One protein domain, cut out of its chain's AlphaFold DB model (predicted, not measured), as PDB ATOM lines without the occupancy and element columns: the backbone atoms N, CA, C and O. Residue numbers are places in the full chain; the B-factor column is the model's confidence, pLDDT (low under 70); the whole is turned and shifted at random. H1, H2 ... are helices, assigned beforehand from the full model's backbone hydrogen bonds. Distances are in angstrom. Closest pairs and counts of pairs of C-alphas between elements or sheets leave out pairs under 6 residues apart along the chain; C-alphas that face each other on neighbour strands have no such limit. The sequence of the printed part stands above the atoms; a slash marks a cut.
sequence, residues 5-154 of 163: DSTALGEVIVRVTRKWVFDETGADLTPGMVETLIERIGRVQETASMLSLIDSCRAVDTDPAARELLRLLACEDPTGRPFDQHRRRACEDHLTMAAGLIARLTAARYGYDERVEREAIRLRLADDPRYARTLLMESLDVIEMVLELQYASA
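This is residues 5 to 154 of the 163 residues of an uncharacterized protein of Bifidobacterium biavatii DSM 23969 (UniProt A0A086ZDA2). The long helix H7 and the shorter H2, side by side, cover a layer of helices in which H1 and H5 cross under H7 and H3 and H4 form a hairpin. H6 packs on H5 at one end, and the long loop of residues 74 to 96 lies on the side away from H7. The printed part has 150 residues with seven named helices, H1 to H7 in order, and no named strand: all helix. It is compact, with a radius of gyration of the C-alphas of 14.3 A and spans of 36 by 36 by 25 A.

Start with H1, residues 5 to 25: its residues 10 to 14 alone touch the hub H7, residues 131 to 154, about perpendicular at 88 degrees, the closest C-alphas being Val 14 and Ile 143, 5.9 A apart. H2, residues 31 to 43, touches H7 at a shallow tilt of 18 degrees, opposite ways, closest at C-alphas 31 and 144, 5.1 A. H3, residues 50 to 60, and H4, residues 64 to 73, form a helical hairpin at 11 degrees, closest at C-alphas 58 and 67, 5.4 A. H5, residues 97 to 110, touches H6, residues 114 to 127, at a steep tilt of 60 degrees, closest at C-alphas 103 and 117, 5.0 A. H6 is apart from H1 to H4. Each helix but H3, with 6 of 7, has every O i to N i+4 pair within hydrogen-bond range.

Find C-alpha 5 at (28.769, 119.144, 144.683); from there H1 runs 30.2 A. H7 runs 34.5 A to C-alpha 154 at (29.235, 104.019, 160.155).

The C-alphas of Asp 127 and Ala 154 are the two farthest apart, 42.4 A. The printed part has no cut; the link from H4 to H5 is long, 23 residues. No printed residue is under 70 in pLDDT.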
ATOM      1  N   ASP A   5      27.396 118.666 144.565       72.06
ATOM      2  CA  ASP A   5      28.769 119.144 144.683       72.06
ATOM      3  C   ASP A   5      29.046 119.823 146.032       72.06
ATOM      4  O   ASP A   5      30.085 119.579 146.643       72.06
ATOM      5  N   SER A   6      28.105 120.623 146.552       78.81
ATOM      6  CA  SER A   6      28.259 121.288 147.856       78.81
ATOM      7  C   SER A   6      28.250 120.301 149.032       78.81
ATOM      8  O   SER A   6      29.043 120.442 149.962       78.81
ATOM      9  N   THR A   7      27.413 119.259 148.969       81.94
ATOM     10  CA  THR A   7      27.360 118.206 149.995       81.94
ATOM     11  C   THR A   7      28.622 117.351 149.972       81.94
ATOM     12  O   THR A   7      29.241 117.153 151.017       81.94
ATOM     13  N   ALA A   8      29.053 116.901 148.787       85.94
ATOM     14  CA  ALA A   8      30.282 116.123 148.641       85.94
ATOM     15  C   ALA A   8      31.515 116.912 149.112       85.94
ATOM     16  O   ALA A   8      32.373 116.370 149.811       85.94
ATOM     17  N   LEU A   9      31.587 118.209 148.793       86.88
ATOM     18  CA  LEU A   9      32.659 119.081 149.266       86.88
ATOM     19  C   LEU A   9      32.657 119.213 150.795       86.88
ATOM     20  O   LEU A   9      33.714 119.068 151.414       86.88
ATOM     21  N   GLY A  10      31.488 119.425 151.408       86.88
ATOM     22  CA  GLY A  10      31.345 119.471 152.865       86.88
ATOM     23  C   GLY A  10      31.828 118.187 153.542       86.88
ATOM     24  O   GLY A  10      32.615 118.246 154.486       86.88
ATOM     25  N   GLU A  11      31.456 117.021 153.007       91.12
ATOM     26  CA  GLU A  11      31.929 115.728 153.514       91.12
ATOM     27  C   GLU A  11      33.450 115.583 153.465       91.12
ATOM     28  O   GLU A  11      34.055 115.084 154.423       91.12
ATOM     29  N   VAL A  12      34.075 116.002 152.361       91.06
ATOM     30  CA  VAL A  12      35.530 115.922 152.201       91.06
ATOM     31  C   VAL A  12      36.226 116.876 153.166       91.06
ATOM     32  O   VAL A  12      37.144 116.441 153.863       91.06
ATOM     33  N   ILE A  13      35.786 118.136 153.257       89.31
ATOM     34  CA  ILE A  13      36.419 119.117 154.148       89.31
ATOM     35  C   ILE A  13      36.331 118.643 155.600       89.31
ATOM     36  O   ILE A  13      37.351 118.578 156.281       89.31
ATOM     37  N   VAL A  14      35.153 118.216 156.061       91.88
ATOM     38  CA  VAL A  14      34.988 117.744 157.444       91.88
ATOM     39  C   VAL A  14      35.808 116.481 157.702       91.88
ATOM     40  O   VAL A  14      36.418 116.362 158.761       91.88
ATOM     41  N   ARG A  15      35.911 115.555 156.739       92.25
ATOM     42  CA  ARG A  15      36.784 114.377 156.877       92.25
ATOM     43  C   ARG A  15      38.253 114.768 157.061       92.25
ATOM     44  O   ARG A  15      38.930 114.177 157.900       92.25
ATOM     45  N   VAL A  16      38.734 115.741 156.292       91.31
ATOM     46  CA  VAL A  16      40.104 116.258 156.413       91.31
ATOM     47  C   VAL A  16      40.297 116.958 157.762       91.31
ATOM     48  O   VAL A  16      41.255 116.643 158.466       91.31
ATOM     49  N   THR A  17      39.349 117.797 158.189       91.94
ATOM     50  CA  THR A  17      39.368 118.447 159.510       91.94
ATOM     51  C   THR A  17      39.435 117.427 160.644       91.94
ATOM     52  O   THR A  17      40.287 117.542 161.521       91.94
ATOM     53  N   ARG A  18      38.597 116.381 160.612       93.94
ATOM     54  CA  ARG A  18      38.627 115.292 161.604       93.94
ATOM     55  C   ARG A  18      39.978 114.599 161.647       93.94
ATOM     56  O   ARG A  18      40.486 114.335 162.731       93.94
ATOM     57  N   LYS A  19      40.556 114.314 160.477       93.69
ATOM     58  CA  LYS A  19      41.884 113.714 160.391       93.69
ATOM     59  C   LYS A  19      42.929 114.603 161.065       93.69
ATOM     60  O   LYS A  19      43.724 114.087 161.837       93.69
ATOM     61  N   TRP A  20      42.914 115.912 160.822       93.44
ATOM     62  CA  TRP A  20      43.851 116.830 161.474       93.44
ATOM     63  C   TRP A  20      43.666 116.897 162.987       93.44
ATOM     64  O   TRP A  20      44.661 116.881 163.707       93.44
ATOM     65  N   VAL A  21      42.419 116.929 163.469       94.88
ATOM     66  CA  VAL A  21      42.130 116.878 164.910       94.88
ATOM     67  C   VAL A  21      42.686 115.590 165.523       94.88
ATOM     68  O   VAL A  21      43.375 115.645 166.542       94.88
ATOM     69  N   PHE A  22      42.438 114.444 164.886       95.56
ATOM     70  CA  PHE A  22      42.928 113.152 165.359       95.56
ATOM     71  C   PHE A  22      44.458 113.068 165.335       95.56
ATOM     72  O   PHE A  22      45.057 112.643 166.315       95.56
ATOM     73  N   ASP A  23      45.099 113.500 164.247       94.94
ATOM     74  CA  ASP A  23      46.558 113.457 164.105       94.94
ATOM     75  C   ASP A  23      47.267 114.306 165.184       94.94
ATOM     76  O   ASP A  23      48.371 113.962 165.602       94.94
ATOM     77  N   GLU A  24      46.645 115.396 165.651       95.00
ATOM     78  CA  GLU A  24      47.228 116.289 166.664       95.00
ATOM     79  C   GLU A  24      46.894 115.865 168.107       95.00
ATOM     80  O   GLU A  24      47.701 116.061 169.014       95.00
ATOM     81  N   THR A  25      45.716 115.279 168.345       95.50
ATOM     82  CA  THR A  25      45.219 115.004 169.711       95.50
ATOM     83  C   THR A  25      45.162 113.524 170.079       95.50
ATOM     84  O   THR A  25      45.082 113.190 171.261       95.50
ATOM     85  N   GLY A  26      45.160 112.629 169.089       95.69
ATOM     86  CA  GLY A  26      44.845 111.208 169.257       95.69
ATOM     87  C   GLY A  26      43.376 110.920 169.597       95.69
ATOM     88  O   GLY A  26      43.043 109.771 169.887       95.69
ATOM     89  N   ALA A  27      42.504 111.935 169.588       93.94
ATOM     90  CA  ALA A  27      41.091 111.821 169.927       93.94
ATOM     91  C   ALA A  27      40.200 112.048 168.701       93.94
ATOM     92  O   ALA A  27      40.466 112.905 167.856       93.94
ATOM     93  N   ASP A  28      39.114 111.281 168.616       93.44
ATOM     94  CA  ASP A  28      38.101 111.472 167.586       93.44
ATOM     95  C   ASP A  28      37.209 112.670 167.920       93.44
ATOM     96  O   ASP A  28      36.649 112.767 169.010       93.44
ATOM     97  N   LEU A  29      37.009 113.544 166.932       94.88
ATOM     98  CA  LEU A  29      35.998 114.593 166.997       94.88
ATOM     99  C   LEU A  29      34.595 113.987 166.812       94.88
ATOM    100  O   LEU A  29      34.334 113.328 165.800       94.88
ATOM    101  N   THR A  30      33.699 114.244 167.768       94.31
ATOM    102  CA  THR A  30      32.318 113.719 167.795       94.31
ATOM    103  C   THR A  30      31.275 114.830 167.592       94.31
ATOM    104  O   THR A  30      31.582 115.984 167.887       94.31
ATOM    105  N   PRO A  31      30.039 114.515 167.144       95.00
ATOM    106  CA  PRO A  31      28.964 115.506 167.037       95.00
ATOM    107  C   PRO A  31      28.700 116.251 168.353       95.00
ATOM    108  O   PRO A  31      28.755 117.471 168.377       95.00
ATOM    109  N   GLY A  32      28.555 115.529 169.474       95.38
ATOM    110  CA  GLY A  32      28.243 116.144 170.774       95.38
ATOM    111  C   GLY A  32      29.332 117.087 171.308       95.38
ATOM    112  O   GLY A  32      29.044 118.018 172.063       95.38
ATOM    113  N   MET A  33      30.592 116.899 170.894       95.62
ATOM    114  CA  MET A  33      31.653 117.876 171.173       95.62
ATOM    115  C   MET A  33      31.405 119.192 170.428       95.62
ATOM    116  O   MET A  33      31.598 120.260 171.001       95.62
ATOM    117  N   VAL A  34      30.972 119.122 169.168       96.12
ATOM    118  CA  VAL A  34      30.667 120.302 168.345       96.12
ATOM    119  C   VAL A  34      29.384 120.985 168.824       96.12
ATOM    120  O   VAL A  34      29.397 122.201 168.991       96.12
ATOM    121  N   GLU A  35      28.348 120.226 169.182       95.69
ATOM    122  CA  GLU A  35      27.123 120.737 169.821       95.69
ATOM    123  C   GLU A  35      27.457 121.560 171.081       95.69
ATOM    124  O   GLU A  35      27.040 122.708 171.249       95.69
ATOM    125  N   THR A  36      28.327 121.017 171.942       94.81
ATOM    126  CA  THR A  36      28.789 121.710 173.155       94.81
ATOM    127  C   THR A  36      29.521 123.020 172.828       94.81
ATOM    128  O   THR A  36      29.398 124.004 173.566       94.81
ATOM    129  N   LEU A  37      30.291 123.064 171.734       94.88
ATOM    130  CA  LEU A  37      30.949 124.288 171.268       94.88
ATOM    131  C   LEU A  37      29.936 125.336 170.798       94.88
ATOM    132  O   LEU A  37      30.057 126.501 171.184       94.88
ATOM    133  N   ILE A  38      28.940 124.921 170.015       94.81
ATOM    134  CA  ILE A  38      27.843 125.764 169.518       94.81
ATOM    135  C   ILE A  38      27.101 126.402 170.700       94.81
ATOM    136  O   ILE A  38      26.963 127.629 170.762       94.81
ATOM    137  N   GLU A  39      26.711 125.606 171.701       93.44
ATOM    138  CA  GLU A  39      26.059 126.120 172.911       93.44
ATOM    139  C   GLU A  39      26.922 127.147 173.651       93.44
ATOM    140  O   GLU A  39      26.428 128.182 174.110       93.44
ATOM    141  N   ARG A  40      28.221 126.862 173.798       91.94
ATOM    142  CA  ARG A  40      29.158 127.754 174.495       91.94
ATOM    143  C   ARG A  40      29.300 129.076 173.768       91.94
ATOM    144  O   ARG A  40      29.167 130.120 174.404       91.94
ATOM    145  N   ILE A  41      29.508 129.038 172.457       91.88
ATOM    146  CA  ILE A  41      29.596 130.237 171.622       91.88
ATOM    147  C   ILE A  41      28.308 131.059 171.720       91.88
ATOM    148  O   ILE A  41      28.374 132.281 171.875       91.88
ATOM    149  N   GLY A  42      27.145 130.401 171.718       89.88
ATOM    150  CA  GLY A  42      25.848 131.051 171.908       89.88
ATOM    151  C   GLY A  42      25.713 131.793 173.246       89.88
ATOM    152  O   GLY A  42      25.010 132.803 173.317       89.88
ATOM    153  N   ARG A  43      26.417 131.343 174.295       89.69
ATOM    154  CA  ARG A  43      26.411 131.952 175.639       89.69
ATOM    155  C   ARG A  43      27.445 133.062 175.827       89.69
ATOM    156  O   ARG A  43      27.307 133.836 176.775       89.69
ATOM    157  N   VAL A  44      28.465 133.166 174.970       87.25
ATOM    158  CA  VAL A  44      29.444 134.260 175.063       87.25
ATOM    159  C   VAL A  44      28.725 135.577 174.775       87.25
ATOM    160  O   VAL A  44      28.191 135.792 173.685       87.25
ATOM    161  N   GLN A  45      28.687 136.475 175.756       76.00
ATOM    162  CA  GLN A  45      28.135 137.812 175.562       76.00
ATOM    163  C   GLN A  45      29.197 138.720 174.945       76.00
ATOM    164  O   GLN A  45      30.345 138.696 175.369       76.00
ATOM    165  N   GLU A  46      28.789 139.470 173.920       70.81
ATOM    166  CA  GLU A  46      29.535 140.585 173.325       70.81
ATOM    167  C   GLU A  46      31.013 140.304 172.994       70.81
ATOM    168  O   GLU A  46      31.935 140.633 173.735       70.81
ATOM    169  N   THR A  47      31.248 139.766 171.797       72.19
ATOM    170  CA  THR A  47      32.576 139.712 171.175       72.19
ATOM    171  C   THR A  47      32.508 140.330 169.784       72.19
ATOM    172  O   THR A  47      31.586 140.049 169.022       72.19
ATOM    173  N   ALA A  48      33.472 141.199 169.467       76.19
ATOM    174  CA  ALA A  48      33.513 141.913 168.189       76.19
ATOM    175  C   ALA A  48      34.208 141.124 167.066       76.19
ATOM    176  O   ALA A  48      34.068 141.494 165.909       76.19
ATOM    177  N   SER A  49      34.964 140.070 167.397       92.56
ATOM    178  CA  SER A  49      35.681 139.259 166.408       92.56
ATOM    179  C   SER A  49      35.489 137.761 166.635       92.56
ATOM    180  O   SER A  49      35.311 137.296 167.771       92.56
ATOM    181  N   MET A  50      35.566 137.008 165.543       94.88
ATOM    182  CA  MET A  50      35.550 135.549 165.529       94.88
ATOM    183  C   MET A  50      36.760 134.995 166.273       94.88
ATOM    184  O   MET A  50      36.612 134.099 167.101       94.88
ATOM    185  N   LEU A  51      37.950 135.543 166.020       95.44
ATOM    186  CA  LEU A  51      39.177 135.099 166.676       95.44
ATOM    187  C   LEU A  51      39.105 135.265 168.201       95.44
ATOM    188  O   LEU A  51      39.472 134.344 168.928       95.44
ATOM    189  N   SER A  52      38.576 136.390 168.700       93.81
ATOM    190  CA  SER A  52      38.370 136.584 170.142       93.81
ATOM    191  C   SER A  52      37.359 135.591 170.716       93.81
ATOM    192  O   SER A  52      37.589 135.042 171.790       93.81
ATOM    193  N   LEU A  53      36.262 135.333 169.998       92.81
ATOM    194  CA  LEU A  53      35.238 134.367 170.399       92.81
ATOM    195  C   LEU A  53      35.795 132.937 170.483       92.81
ATOM    196  O   LEU A  53      35.552 132.235 171.468       92.81
ATOM    197  N   ILE A  54      36.588 132.538 169.485       94.25
ATOM    198  CA  ILE A  54      37.312 131.265 169.462       94.25
ATOM    199  C   ILE A  54      38.252 131.172 170.667       94.25
ATOM    200  O   ILE A  54      38.209 130.182 171.395       94.25
ATOM    201  N   ASP A  55      39.075 132.192 170.915       92.94
ATOM    202  CA  ASP A  55      40.040 132.173 172.016       92.94
ATOM    203  C   ASP A  55      39.351 132.094 173.390       92.94
ATOM    204  O   ASP A  55      39.792 131.329 174.253       92.94
ATOM    205  N   SER A  56      38.229 132.800 173.580       90.88
ATOM    206  CA  SER A  56      37.413 132.693 174.796       90.88
ATOM    207  C   SER A  56      36.885 131.275 175.017       90.88
ATOM    208  O   SER A  56      36.982 130.751 176.126       90.88
ATOM    209  N   CYS A  57      36.367 130.626 173.971       90.31
ATOM    210  CA  CYS A  57      35.837 129.265 174.083       90.31
ATOM    211  C   CYS A  57      36.952 128.230 174.307       90.31
ATOM    212  O   CYS A  57      36.794 127.311 175.108       90.31
ATOM    213  N   ARG A  58      38.119 128.408 173.675       88.12
ATOM    214  CA  ARG A  58      39.280 127.516 173.851       88.12
ATOM    215  C   ARG A  58      39.823 127.517 175.274       88.12
ATOM    216  O   ARG A  58      40.308 126.482 175.724       88.12
ATOM    217  N   ALA A  59      39.762 128.655 175.965       84.31
ATOM    218  CA  ALA A  59      40.255 128.784 177.334       84.31
ATOM    219  C   ALA A  59      39.424 127.986 178.353       84.31
ATOM    220  O   ALA A  59      39.952 127.585 179.388       84.31
ATOM    221  N   VAL A  60      38.140 127.754 178.062       82.38
ATOM    222  CA  VAL A  60      37.207 127.045 178.952       82.38
ATOM    223  C   VAL A  60      36.969 125.592 178.546       82.38
ATOM    224  O   VAL A  60      36.438 124.820 179.344       82.38
ATOM    225  N   ASP A  61      37.350 125.203 177.327       75.75
ATOM    226  CA  ASP A  61      37.147 123.839 176.854       75.75
ATOM    227  C   ASP A  61      38.174 122.869 177.431       75.75
ATOM    228  O   ASP A  61      39.381 123.091 177.330       75.75
ATOM    229  N   THR A  62      37.697 121.771 178.009       77.50
ATOM    230  CA  THR A  62      38.523 120.694 178.555       77.50
ATOM    231  C   THR A  62      38.728 119.544 177.576       77.50
ATOM    232  O   THR A  62      39.643 118.755 177.798       77.50
ATOM    233  N   ASP A  63      37.923 119.437 176.514       93.56
ATOM    234  CA  ASP A  63      38.075 118.370 175.528       93.56
ATOM    235  C   ASP A  63      39.210 118.697 174.534       93.56
ATOM    236  O   ASP A  63      39.181 119.755 173.888       93.56
ATOM    237  N   PRO A  64      40.234 117.830 174.395       93.62
ATOM    238  CA  PRO A  64      41.348 118.080 173.485       93.62
ATOM    239  C   PRO A  64      40.921 118.224 172.021       93.62
ATOM    240  O   PRO A  64      41.439 119.100 171.329       93.62
ATOM    241  N   ALA A  65      39.971 117.406 171.559       95.38
ATOM    242  CA  ALA A  65      39.522 117.383 170.170       95.38
ATOM    243  C   ALA A  65      38.705 118.641 169.839       95.38
ATOM    244  O   ALA A  65      38.937 119.279 168.809       95.38
ATOM    245  N   ALA A  66      37.805 119.053 170.737       95.44
ATOM    246  CA  ALA A  66      37.031 120.289 170.594       95.44
ATOM    247  C   ALA A  66      37.933 121.537 170.609       95.44
ATOM    248  O   ALA A  66      37.808 122.430 169.763       95.44
ATOM    249  N   ARG A  67      38.913 121.582 171.524       95.31
ATOM    250  CA  ARG A  67      39.893 122.678 171.596       95.31
ATOM    251  C   ARG A  67      40.756 122.758 170.338       95.31
ATOM    252  O   ARG A  67      41.093 123.863 169.895       95.31
ATOM    253  N   GLU A  68      41.126 121.608 169.788       96.19
ATOM    254  CA  GLU A  68      41.889 121.520 168.550       96.19
ATOM    255  C   GLU A  68      41.056 121.942 167.342       96.19
ATOM    256  O   GLU A  68      41.538 122.715 166.518       96.19
ATOM    257  N   LEU A  69      39.780 121.553 167.273       96.31
ATOM    258  CA  LEU A  69      38.873 122.045 166.240       96.31
ATOM    259  C   LEU A  69      38.815 123.580 166.239       96.31
ATOM    260  O   LEU A  69      39.029 124.208 165.202       96.31
ATOM    261  N   LEU A  70      38.591 124.192 167.403       96.31
ATOM    262  CA  LEU A  70      38.592 125.648 167.536       96.31
ATOM    263  C   LEU A  70      39.937 126.268 167.114       96.31
ATOM    264  O   LEU A  70      39.958 127.326 166.486       96.31
ATOM    265  N   ARG A  71      41.067 125.613 167.419       95.75
ATOM    266  CA  ARG A  71      42.394 126.055 166.957       95.75
ATOM    267  C   ARG A  71      42.482 126.046 165.431       95.75
ATOM    268  O   ARG A  71      42.974 127.018 164.862       95.75
ATOM    269  N   LEU A  72      42.029 124.972 164.786       95.31
ATOM    270  CA  LEU A  72      42.032 124.836 163.327       95.31
ATOM    271  C   LEU A  72      41.157 125.900 162.670       95.31
ATOM    272  O   LEU A  72      41.604 126.541 161.724       95.31
ATOM    273  N   LEU A  73      39.960 126.146 163.208       96.00
ATOM    274  CA  LEU A  73      39.049 127.172 162.701       96.00
ATOM    275  C   LEU A  73      39.653 128.582 162.760       96.00
ATOM    276  O   LEU A  73      39.377 129.382 161.874       96.00
ATOM    277  N   ALA A  74      40.523 128.862 163.736       96.62
ATOM    278  CA  ALA A  74      41.265 130.122 163.867       96.62
ATOM    279  C   ALA A  74      42.544 130.215 163.006       96.62
ATOM    280  O   ALA A  74      43.200 131.265 162.986       96.62
ATOM    281  N   CYS A  75      42.959 129.137 162.341       96.00
ATOM    282  CA  CYS A  75      44.136 129.171 161.476       96.00
ATOM    283  C   CYS A  75      43.851 129.926 160.173       96.00
ATOM    284  O   CYS A  75      42.702 130.047 159.758       96.00
ATOM    285  N   GLU A  76      44.907 130.441 159.542       95.50
ATOM    286  CA  GLU A  76      44.831 131.006 158.198       95.50
ATOM    287  C   GLU A  76      44.300 129.961 157.234       95.50
ATOM    288  O   GLU A  76      44.694 128.798 157.264       95.50
ATOM    289  N   ASP A  77      43.433 130.396 156.342       92.75
ATOM    290  CA  ASP A  77      42.951 129.553 155.282       92.75
ATOM    291  C   ASP A  77      43.861 129.656 154.040       92.75
ATOM    292  O   ASP A  77      44.036 130.752 153.487       92.75
ATOM    293  N   PRO A  78      44.431 128.538 153.553       84.31
ATOM    294  CA  PRO A  78      45.161 128.524 152.294       84.31
ATOM    295  C   PRO A  78      44.200 128.653 151.108       84.31
ATOM    296  O   PRO A  78      43.657 127.678 150.577       84.31
ATOM    297  N   THR A  79      44.019 129.891 150.651       74.94
ATOM    298  CA  THR A  79      43.163 130.203 149.500       74.94
ATOM    299  C   THR A  79      43.593 129.397 148.268       74.94
ATOM    300  O   THR A  79      44.767 129.381 147.894       74.94
ATOM    301  N   GLY A  80      42.636 128.722 147.622       71.88
ATOM    302  CA  GLY A  80      42.887 127.880 146.445       71.88
ATOM    303  C   GLY A  80      43.500 126.505 146.738       71.88
ATOM    304  O   GLY A  80      43.777 125.762 145.797       71.88
ATOM    305  N   ARG A  81      43.702 126.141 148.012       80.25
ATOM    306  CA  ARG A  81      44.159 124.807 148.430       80.25
ATOM    307  C   ARG A  81      43.288 124.278 149.576       80.25
ATOM    308  O   ARG A  81      43.724 124.255 150.720       80.25
ATOM    309  N   PRO A  82      42.048 123.844 149.291       71.50
ATOM    310  CA  PRO A  82      41.037 123.523 150.308       71.50
ATOM    311  C   PRO A  82      41.410 122.392 151.278       71.50
ATOM    312  O   PRO A  82      40.727 122.205 152.280       71.50
ATOM    313  N   PHE A  83      42.464 121.631 150.976       77.31
ATOM    314  CA  PHE A  83      42.923 120.484 151.761       77.31
ATOM    315  C   PHE A  83      44.320 120.681 152.356       77.31
ATOM    316  O   PHE A  83      44.857 119.741 152.939       77.31
ATOM    317  N   ASP A  84      44.918 121.865 152.204       82.25
ATOM    318  CA  ASP A  84      46.180 122.189 152.863       82.25
ATOM    319  C   ASP A  84      45.889 122.692 154.282       82.25
ATOM    320  O   ASP A  84      44.951 123.454 154.516       82.25
ATOM    321  N   GLN A  85      46.720 122.286 155.242       79.38
ATOM    322  CA  GLN A  85      46.666 122.812 156.602       79.38
ATOM    323  C   GLN A  85      47.695 123.933 156.745       79.38
ATOM    324  O   GLN A  85      48.902 123.682 156.757       79.38
ATOM    325  N   HIS A  86      47.243 125.166 156.942       84.69
ATOM    326  CA  HIS A  86      48.104 126.195 157.515       84.69
ATOM    327  C   HIS A  86      48.005 126.114 159.037       84.69
ATOM    328  O   HIS A  86      46.929 126.195 159.614       84.69
ATOM    329  N   ARG A  87      49.144 125.938 159.713       86.56
ATOM    330  CA  ARG A  87      49.200 125.944 161.189       86.56
ATOM    331  C   ARG A  87      49.325 127.354 161.772       86.56
ATOM    332  O   ARG A  87      49.314 127.525 162.989       86.56
ATOM    333  N   ARG A  88      49.481 128.357 160.909       93.44
ATOM    334  CA  ARG A  88      49.604 129.761 161.287       93.44
ATOM    335  C   ARG A  88      48.229 130.301 161.673       93.44
ATOM    336  O   ARG A  88      47.269 130.088 160.948       93.44
ATOM    337  N   ARG A  89      48.143 131.005 162.803       95.06
ATOM    338  CA  ARG A  89      46.920 131.699 163.232       95.06
ATOM    339  C   ARG A  89      46.604 132.848 162.273       95.06
ATOM    340  O   ARG A  89      47.523 133.576 161.897       95.06
ATOM    341  N   ALA A  90      45.332 133.026 161.932       96.00
ATOM    342  CA  ALA A  90      44.894 134.158 161.126       96.00
ATOM    343  C   ALA A  90      45.108 135.485 161.861       96.00
ATOM    344  O   ALA A  90      44.966 135.577 163.085       96.00
ATOM    345  N   CYS A  91      45.469 136.519 161.100       95.00
ATOM    346  CA  CYS A  91      45.550 137.885 161.608       95.00
ATOM    347  C   CYS A  91      44.200 138.613 161.562       95.00
ATOM    348  O   CYS A  91      44.025 139.583 162.290       95.00
ATOM    349  N   GLU A  92      43.253 138.135 160.751       95.50
ATOM    350  CA  GLU A  92      41.927 138.728 160.570       95.50
ATOM    351  C   GLU A  92      40.860 137.640 160.397       95.50
ATOM    352  O   GLU A  92      41.136 136.578 159.839       95.50
ATOM    353  N   ASP A  93      39.626 137.919 160.829       96.50
ATOM    354  CA  ASP A  93      38.519 136.950 160.829       96.50
ATOM    355  C   ASP A  93      38.206 136.394 159.434       96.50
ATOM    356  O   ASP A  93      37.971 135.199 159.270       96.50
ATOM    357  N   HIS A  94      38.249 137.240 158.403       95.88
ATOM    358  CA  HIS A  94      37.941 136.836 157.029       95.88
ATOM    359  C   HIS A  94      39.004 135.901 156.414       95.88
ATOM    360  O   HIS A  94      38.748 135.242 155.404       95.88
ATOM    361  N   LEU A  95      40.194 135.830 157.023       95.62
ATOM    362  CA  LEU A  95      41.296 134.957 156.611       95.62
ATOM    363  C   LEU A  95      41.287 133.610 157.339       95.62
ATOM    364  O   LEU A  95      42.171 132.792 157.101       95.62
ATOM    365  N   THR A  96      40.330 133.378 158.235       96.19
ATOM    366  CA  THR A  96      40.241 132.140 159.013       96.19
ATOM    367  C   THR A  96      39.789 130.944 158.173       96.19
ATOM    368  O   THR A  96      39.071 131.090 157.178       96.19
ATOM    369  N   MET A  97      40.147 129.736 158.613       95.12
ATOM    370  CA  MET A  97      39.634 128.479 158.065       95.12
ATOM    371  C   MET A  97      38.105 128.391 158.178       95.12
ATOM    372  O   MET A  97      37.462 127.876 157.266       95.12
ATOM    373  N   ALA A  98      37.506 128.934 159.245       95.88
ATOM    374  CA  ALA A  98      36.050 129.027 159.376       95.88
ATOM    375  C   ALA A  98      35.420 129.846 158.235       95.88
ATOM    376  O   ALA A  98      34.514 129.365 157.552       95.88
ATOM    377  N   ALA A  99      35.953 131.042 157.959       95.88
ATOM    378  CA  ALA A  99      35.510 131.858 156.828       95.88
ATOM    379  C   ALA A  99      35.745 131.149 155.484       95.88
ATOM    380  O   ALA A  99      34.879 131.160 154.609       95.88
ATOM    381  N   GLY A 100      36.891 130.483 155.329       94.75
ATOM    382  CA  GLY A 100      37.215 129.740 154.116       94.75
ATOM    383  C   GLY A 100      36.319 128.529 153.861       94.75
ATOM    384  O   GLY A 100      35.982 128.247 152.710       94.75
ATOM    385  N   LEU A 101      35.902 127.813 154.907       94.38
ATOM    386  CA  LEU A 101      34.920 126.730 154.810       94.38
ATOM    387  C   LEU A 101      33.605 127.256 154.224       94.38
ATOM    388  O   LEU A 101      33.120 126.724 153.224       94.38
ATOM    389  N   ILE A 102      33.064 128.328 154.805       95.31
ATOM    390  CA  ILE A 102      31.790 128.905 154.366       95.31
ATOM    391  C   ILE A 102      31.896 129.500 152.961       95.31
ATOM    392  O   ILE A 102      31.001 129.266 152.147       95.31
ATOM    393  N   ALA A 103      33.002 130.173 152.625       94.88
ATOM    394  CA  ALA A 103      33.234 130.691 151.277       94.88
ATOM    395  C   ALA A 103      33.170 129.577 150.219       94.88
ATOM    396  O   ALA A 103      32.476 129.710 149.214       94.88
ATOM    397  N   ARG A 104      33.838 128.441 150.465       92.81
ATOM    398  CA  ARG A 104      33.858 127.299 149.534       92.81
ATOM    399  C   ARG A 104      32.500 126.636 149.376       92.81
ATOM    400  O   ARG A 104      32.109 126.303 148.260       92.81
ATOM    401  N   LEU A 105      31.780 126.437 150.477       92.31
ATOM    402  CA  LEU A 105      30.452 125.823 150.442       92.31
ATOM    403  C   LEU A 105      29.436 126.720 149.739       92.31
ATOM    404  O   LEU A 105      28.626 126.233 148.954       92.31
ATOM    405  N   THR A 106      29.518 128.025 149.980       93.06
ATOM    406  CA  THR A 106      28.672 129.034 149.337       93.06
ATOM    407  C   THR A 106      28.964 129.103 147.839       93.06
ATOM    408  O   THR A 106      28.039 128.985 147.032       93.06
ATOM    409  N   ALA A 107      30.244 129.150 147.460       92.50
ATOM    410  CA  ALA A 107      30.690 129.099 146.070       92.50
ATOM    411  C   ALA A 107      30.189 127.833 145.355       92.50
ATOM    412  O   ALA A 107      29.566 127.928 144.299       92.50
ATOM    413  N   ALA A 108      30.361 126.654 145.963       91.25
ATOM    414  CA  ALA A 108      29.893 125.381 145.406       91.25
ATOM    415  C   ALA A 108      28.359 125.286 145.312       91.25
ATOM    416  O   ALA A 108      27.820 124.658 144.397       91.25
ATOM    417  N   ARG A 109      27.638 125.899 146.257       90.50
ATOM    418  CA  ARG A 109      26.171 125.902 146.286       90.50
ATOM    419  C   ARG A 109      25.571 126.797 145.205       90.50
ATOM    420  O   ARG A 109      24.550 126.425 144.631       90.50
ATOM    421  N   TYR A 110      26.165 127.964 144.965       90.19
ATOM    422  CA  TYR A 110      25.603 128.980 144.070       90.19
ATOM    423  C   TYR A 110      26.325 129.096 142.721       90.19
ATOM    424  O   TYR A 110      25.854 129.818 141.846       90.19
ATOM    425  N   GLY A 111      27.419 128.356 142.520       88.31
ATOM    426  CA  GLY A 111      28.198 128.381 141.282       88.31
ATOM    427  C   GLY A 111      29.053 129.640 141.124       88.31
ATOM    428  O   GLY A 111      29.287 130.074 139.997       88.31
ATOM    429  N   TYR A 112      29.493 130.237 142.234       89.38
ATOM    430  CA  TYR A 112      30.358 131.421 142.247       89.38
ATOM    431  C   TYR A 112      31.840 131.056 142.426       89.38
ATOM    432  O   TYR A 112      32.185 129.928 142.775       89.38
ATOM    433  N   ASP A 113      32.727 132.024 142.185       91.38
ATOM    434  CA  ASP A 113      34.154 131.912 142.510       91.38
ATOM    435  C   ASP A 113      34.357 132.086 144.027       91.38
ATOM    436  O   ASP A 113      33.850 133.037 144.623       91.38
ATOM    437  N   GLU A 114      35.143 131.204 144.655       91.31
ATOM    438  CA  GLU A 114      35.500 131.282 146.081       91.31
ATOM    439  C   GLU A 114      36.044 132.666 146.475       91.31
ATOM    440  O   GLU A 114      35.767 133.161 147.568       91.31
ATOM    441  N   ARG A 115      36.806 133.324 145.593       92.50
ATOM    442  CA  ARG A 115      37.366 134.660 145.841       92.50
ATOM    443  C   ARG A 115      36.281 135.723 145.977       92.50
ATOM    444  O   ARG A 115      36.448 136.640 146.775       92.50
ATOM    445  N   VAL A 116      35.188 135.594 145.222       94.31
ATOM    446  CA  VAL A 116      34.035 136.501 145.317       94.31
ATOM    447  C   VAL A 116      33.339 136.311 146.661       94.31
ATOM    448  O   VAL A 116      33.067 137.293 147.344       94.31
ATOM    449  N   GLU A 117      33.144 135.063 147.090       94.88
ATOM    450  CA  GLU A 117      32.537 134.765 148.394       94.88
ATOM    451  C   GLU A 117      33.401 135.236 149.566       94.88
ATOM    452  O   GLU A 117      32.895 135.793 150.539       94.88
ATOM    453  N   ARG A 118      34.727 135.092 149.465       94.62
ATOM    454  CA  ARG A 118      35.653 135.640 150.467       94.62
ATOM    455  C   ARG A 118      35.575 137.148 150.570       94.62
ATOM    456  O   ARG A 118      35.578 137.684 151.676       94.62
ATOM    457  N   GLU A 119      35.524 137.828 149.432       95.81
ATOM    458  CA  GLU A 119      35.406 139.278 149.414       95.81
ATOM    459  C   GLU A 119      34.063 139.727 150.001       95.81
ATOM    460  O   GLU A 119      34.028 140.661 150.802       95.81
ATOM    461  N   ALA A 120      32.973 139.016 149.700       96.19
ATOM    462  CA  ALA A 120      31.668 139.267 150.306       96.19
ATOM    463  C   ALA A 120      31.699 139.095 151.836       96.19
ATOM    464  O   ALA A 120      31.212 139.965 152.560       96.19
ATOM    465  N   ILE A 121      32.331 138.026 152.336       96.44
ATOM    466  CA  ILE A 121      32.539 137.807 153.776       96.44
ATOM    467  C   ILE A 121      33.356 138.950 154.390       96.44
ATOM    468  O   ILE A 121      32.966 139.486 155.428       96.44
ATOM    469  N   ARG A 122      34.462 139.360 153.755       96.81
ATOM    470  CA  ARG A 122      35.314 140.459 154.236       96.81
ATOM    471  C   ARG A 122      34.532 141.767 154.351       96.81
ATOM    472  O   ARG A 122      34.601 142.428 155.386       96.81
ATOM    473  N   LEU A 123      33.782 142.126 153.310       97.12
ATOM    474  CA  LEU A 123      32.944 143.327 153.296       97.12
ATOM    475  C   LEU A 123      31.854 143.260 154.369       97.12
ATOM    476  O   LEU A 123      31.619 144.247 155.062       97.12
ATOM    477  N   ARG A 124      31.233 142.092 154.557       96.00
ATOM    478  CA  ARG A 124      30.195 141.902 155.574       96.00
ATOM    479  C   ARG A 124      30.739 142.007 156.995       96.00
ATOM    480  O   ARG A 124      30.094 142.632 157.824       96.00
ATOM    481  N   LEU A 125      31.914 141.442 157.267       94.44
ATOM    482  CA  LEU A 125      32.582 141.564 158.568       94.44
ATOM    483  C   LEU A 125      32.980 143.012 158.883       94.44
ATOM    484  O   LEU A 125      32.956 143.408 160.045       94.44
ATOM    485  N   ALA A 126      33.334 143.798 157.863       93.38
ATOM    486  CA  ALA A 126      33.641 145.217 158.031       93.38
ATOM    487  C   ALA A 126      32.392 146.067 158.340       93.38
ATOM    488  O   ALA A 126      32.503 147.065 159.047       93.38
ATOM    489  N   ASP A 127      31.227 145.676 157.813       94.25
ATOM    490  CA  ASP A 127      29.942 146.367 158.006       94.25
ATOM    491  C   ASP A 127      29.232 145.949 159.310       94.25
ATOM    492  O   ASP A 127      28.723 146.793 160.047       94.25
ATOM    493  N   ASP A 128      29.241 144.653 159.633       91.94
ATOM    494  CA  ASP A 128      28.589 144.088 160.814       91.94
ATOM    495  C   ASP A 128      29.520 143.121 161.571       91.94
ATOM    496  O   ASP A 128      29.595 141.934 161.241       91.94
ATOM    497  N   PRO A 129      30.175 143.572 162.658       84.50
ATOM    498  CA  PRO A 129      31.013 142.713 163.495       84.50
ATOM    499  C   PRO A 129      30.273 141.512 164.106       84.50
ATOM    500  O   PRO A 129      30.893 140.499 164.435       84.50
ATOM    501  N   ARG A 130      28.938 141.566 164.247       89.00
ATOM    502  CA  ARG A 130      28.145 140.437 164.773       89.00
ATOM    503  C   ARG A 130      28.117 139.269 163.794       89.00
ATOM    504  O   ARG A 130      27.971 138.124 164.225       89.00
ATOM    505  N   TYR A 131      28.327 139.543 162.506       93.19
ATOM    506  CA  TYR A 131      28.421 138.523 161.473       93.19
ATOM    507  C   TYR A 131      29.553 137.521 161.743       93.19
ATOM    508  O   TYR A 131      29.426 136.354 161.386       93.19
ATOM    509  N   ALA A 132      30.610 137.924 162.457       93.81
ATOM    510  CA  ALA A 132      31.698 137.034 162.857       93.81
ATOM    511  C   ALA A 132      31.209 135.826 163.675       93.81
ATOM    512  O   ALA A 132      31.670 134.702 163.474       93.81
ATOM    513  N   ARG A 133      30.230 136.041 164.566       94.25
ATOM    514  CA  ARG A 133      29.595 134.963 165.334       94.25
ATOM    515  C   ARG A 133      28.753 134.073 164.436       94.25
ATOM    516  O   ARG A 133      28.868 132.859 164.537       94.25
ATOM    517  N   THR A 134      27.917 134.668 163.587       94.38
ATOM    518  CA  THR A 134      27.076 133.921 162.643       94.38
ATOM    519  C   THR A 134      27.929 133.008 161.773       94.38
ATOM    520  O   THR A 134      27.656 131.820 161.697       94.38
ATOM    521  N   LEU A 135      29.019 133.536 161.219       95.56
ATOM    522  CA  LEU A 135      29.935 132.790 160.365       95.56
ATOM    523  C   LEU A 135      30.595 131.612 161.101       95.56
ATOM    524  O   LEU A 135      30.720 130.523 160.542       95.56
ATOM    525  N   LEU A 136      30.984 131.805 162.365       96.25
ATOM    526  CA  LEU A 136      31.525 130.725 163.190       96.25
ATOM    527  C   LEU A 136      30.475 129.654 163.500       96.25
ATOM    528  O   LEU A 136      30.772 128.469 163.373       96.25
ATOM    529  N   MET A 137      29.261 130.059 163.878       95.62
ATOM    530  CA  MET A 137      28.158 129.136 164.160       95.62
ATOM    531  C   MET A 137      27.805 128.320 162.917       95.62
ATOM    532  O   MET A 137      27.829 127.100 162.980       95.62
ATOM    533  N   GLU A 138      27.643 128.968 161.760       95.75
ATOM    534  CA  GLU A 138      27.403 128.282 160.484       95.75
ATOM    535  C   GLU A 138      28.516 127.275 160.154       95.75
ATOM    536  O   GLU A 138      28.248 126.179 159.660       95.75
ATOM    537  N   SER A 139      29.778 127.620 160.438       96.12
ATOM    538  CA  SER A 139      30.902 126.706 160.209       96.12
ATOM    539  C   SER A 139      30.826 125.461 161.098       96.12
ATOM    540  O   SER A 139      31.103 124.357 160.624       96.12
ATOM    541  N   LEU A 140      30.416 125.623 162.358       96.75
ATOM    542  CA  LEU A 140      30.265 124.529 163.314       96.75
ATOM    543  C   LEU A 140      29.035 123.676 163.003       96.75
ATOM    544  O   LEU A 140      29.172 122.457 162.994       96.75
ATOM    545  N   ASP A 141      27.906 124.287 162.646       96.12
ATOM    546  CA  ASP A 141      26.679 123.587 162.241       96.12
ATOM    547  C   ASP A 141      26.946 122.658 161.044       96.12
ATOM    548  O   ASP A 141      26.505 121.509 161.004       96.12
ATOM    549  N   VAL A 142      27.728 123.120 160.058       94.81
ATOM    550  CA  VAL A 142      28.140 122.275 158.926       94.81
ATOM    551  C   VAL A 142      28.976 121.087 159.397       94.81
ATOM    552  O   VAL A 142      28.776 119.964 158.923       94.81
ATOM    553  N   ILE A 143      29.942 121.324 160.286       95.69
ATOM    554  CA  ILE A 143      30.821 120.271 160.801       95.69
ATOM    555  C   ILE A 143      30.006 119.244 161.586       95.69
ATOM    556  O   ILE A 143      30.164 118.046 161.348       95.69
ATOM    557  N   GLU A 144      29.126 119.701 162.472       95.88
ATOM    558  CA  GLU A 144      28.214 118.873 163.259       95.88
ATOM    559  C   GLU A 144      27.328 118.014 162.354       95.88
ATOM    560  O   GLU A 144      27.403 116.788 162.421       95.88
ATOM    561  N   MET A 145      26.583 118.631 161.432       93.75
ATOM    562  CA  MET A 145      25.682 117.924 160.515       93.75
ATOM    563  C   MET A 145      26.415 116.828 159.728       93.75
ATOM    564  O   MET A 145      25.930 115.704 159.574       93.75
ATOM    565  N   VAL A 146      27.610 117.125 159.214       92.88
ATOM    566  CA  VAL A 146      28.393 116.135 158.466       92.88
ATOM    567  C   VAL A 146      28.929 115.035 159.384       92.88
ATOM    568  O   VAL A 146      28.978 113.873 158.970       92.88
ATOM    569  N   LEU A 147      29.317 115.355 160.621       93.25
ATOM    570  CA  LEU A 147      29.696 114.347 161.611       93.25
ATOM    571  C   LEU A 147      28.526 113.405 161.898       93.25
ATOM    572  O   LEU A 147      28.712 112.192 161.809       93.25
ATOM    573  N   GLU A 148      27.326 113.921 162.158       93.31
ATOM    574  CA  GLU A 148      26.131 113.101 162.388       93.31
ATOM    575  C   GLU A 148      25.876 112.129 161.229       93.31
ATOM    576  O   GLU A 148      25.721 110.921 161.439       93.31
ATOM    577  N   LEU A 149      25.934 112.624 159.987       90.06
ATOM    578  CA  LEU A 149      25.776 111.799 158.787       90.06
ATOM    579  C   LEU A 149      26.845 110.702 158.692       90.06
ATOM    580  O   LEU A 149      26.536 109.549 158.354       90.06
ATOM    581  N   GLN A 150      28.103 111.028 158.999       87.81
ATOM    582  CA  GLN A 150      29.213 110.073 158.980       87.81
ATOM    583  C   GLN A 150      29.072 109.004 160.074       87.81
ATOM    584  O   GLN A 150      29.327 107.825 159.799       87.81
ATOM    585  N   TYR A 151      28.643 109.386 161.279       87.75
ATOM    586  CA  TYR A 151      28.403 108.470 162.399       87.75
ATOM    587  C   TYR A 151      27.224 107.533 162.108       87.75
ATOM    588  O   TYR A 151      27.401 106.312 162.141       87.75
ATOM    589  N   ALA A 152      26.078 108.070 161.677       88.44
ATOM    590  CA  ALA A 152      24.906 107.273 161.302       88.44
ATOM    591  C   ALA A 152      25.193 106.305 160.137       88.44
ATOM    592  O   ALA A 152      24.617 105.219 160.036       88.44
ATOM    593  N   SER A 153      26.087 106.681 159.219       87.19
ATOM    594  CA  SER A 153      26.515 105.811 158.113       87.19
ATOM    595  C   SER A 153      27.528 104.746 158.547       87.19
ATOM    596  O   SER A 153      27.608 103.674 157.943       87.19
ATOM    597  N   ALA A 154      28.340 105.015 159.571       84.88
ATOM    598  CA  ALA A 154      29.235 104.019 160.155       84.88
ATOM    599  C   ALA A 154      28.452 102.967 160.952       84.88
ATOM    600  O   ALA A 154      28.729 101.777 160.810       84.88
TER     601      ALA A 154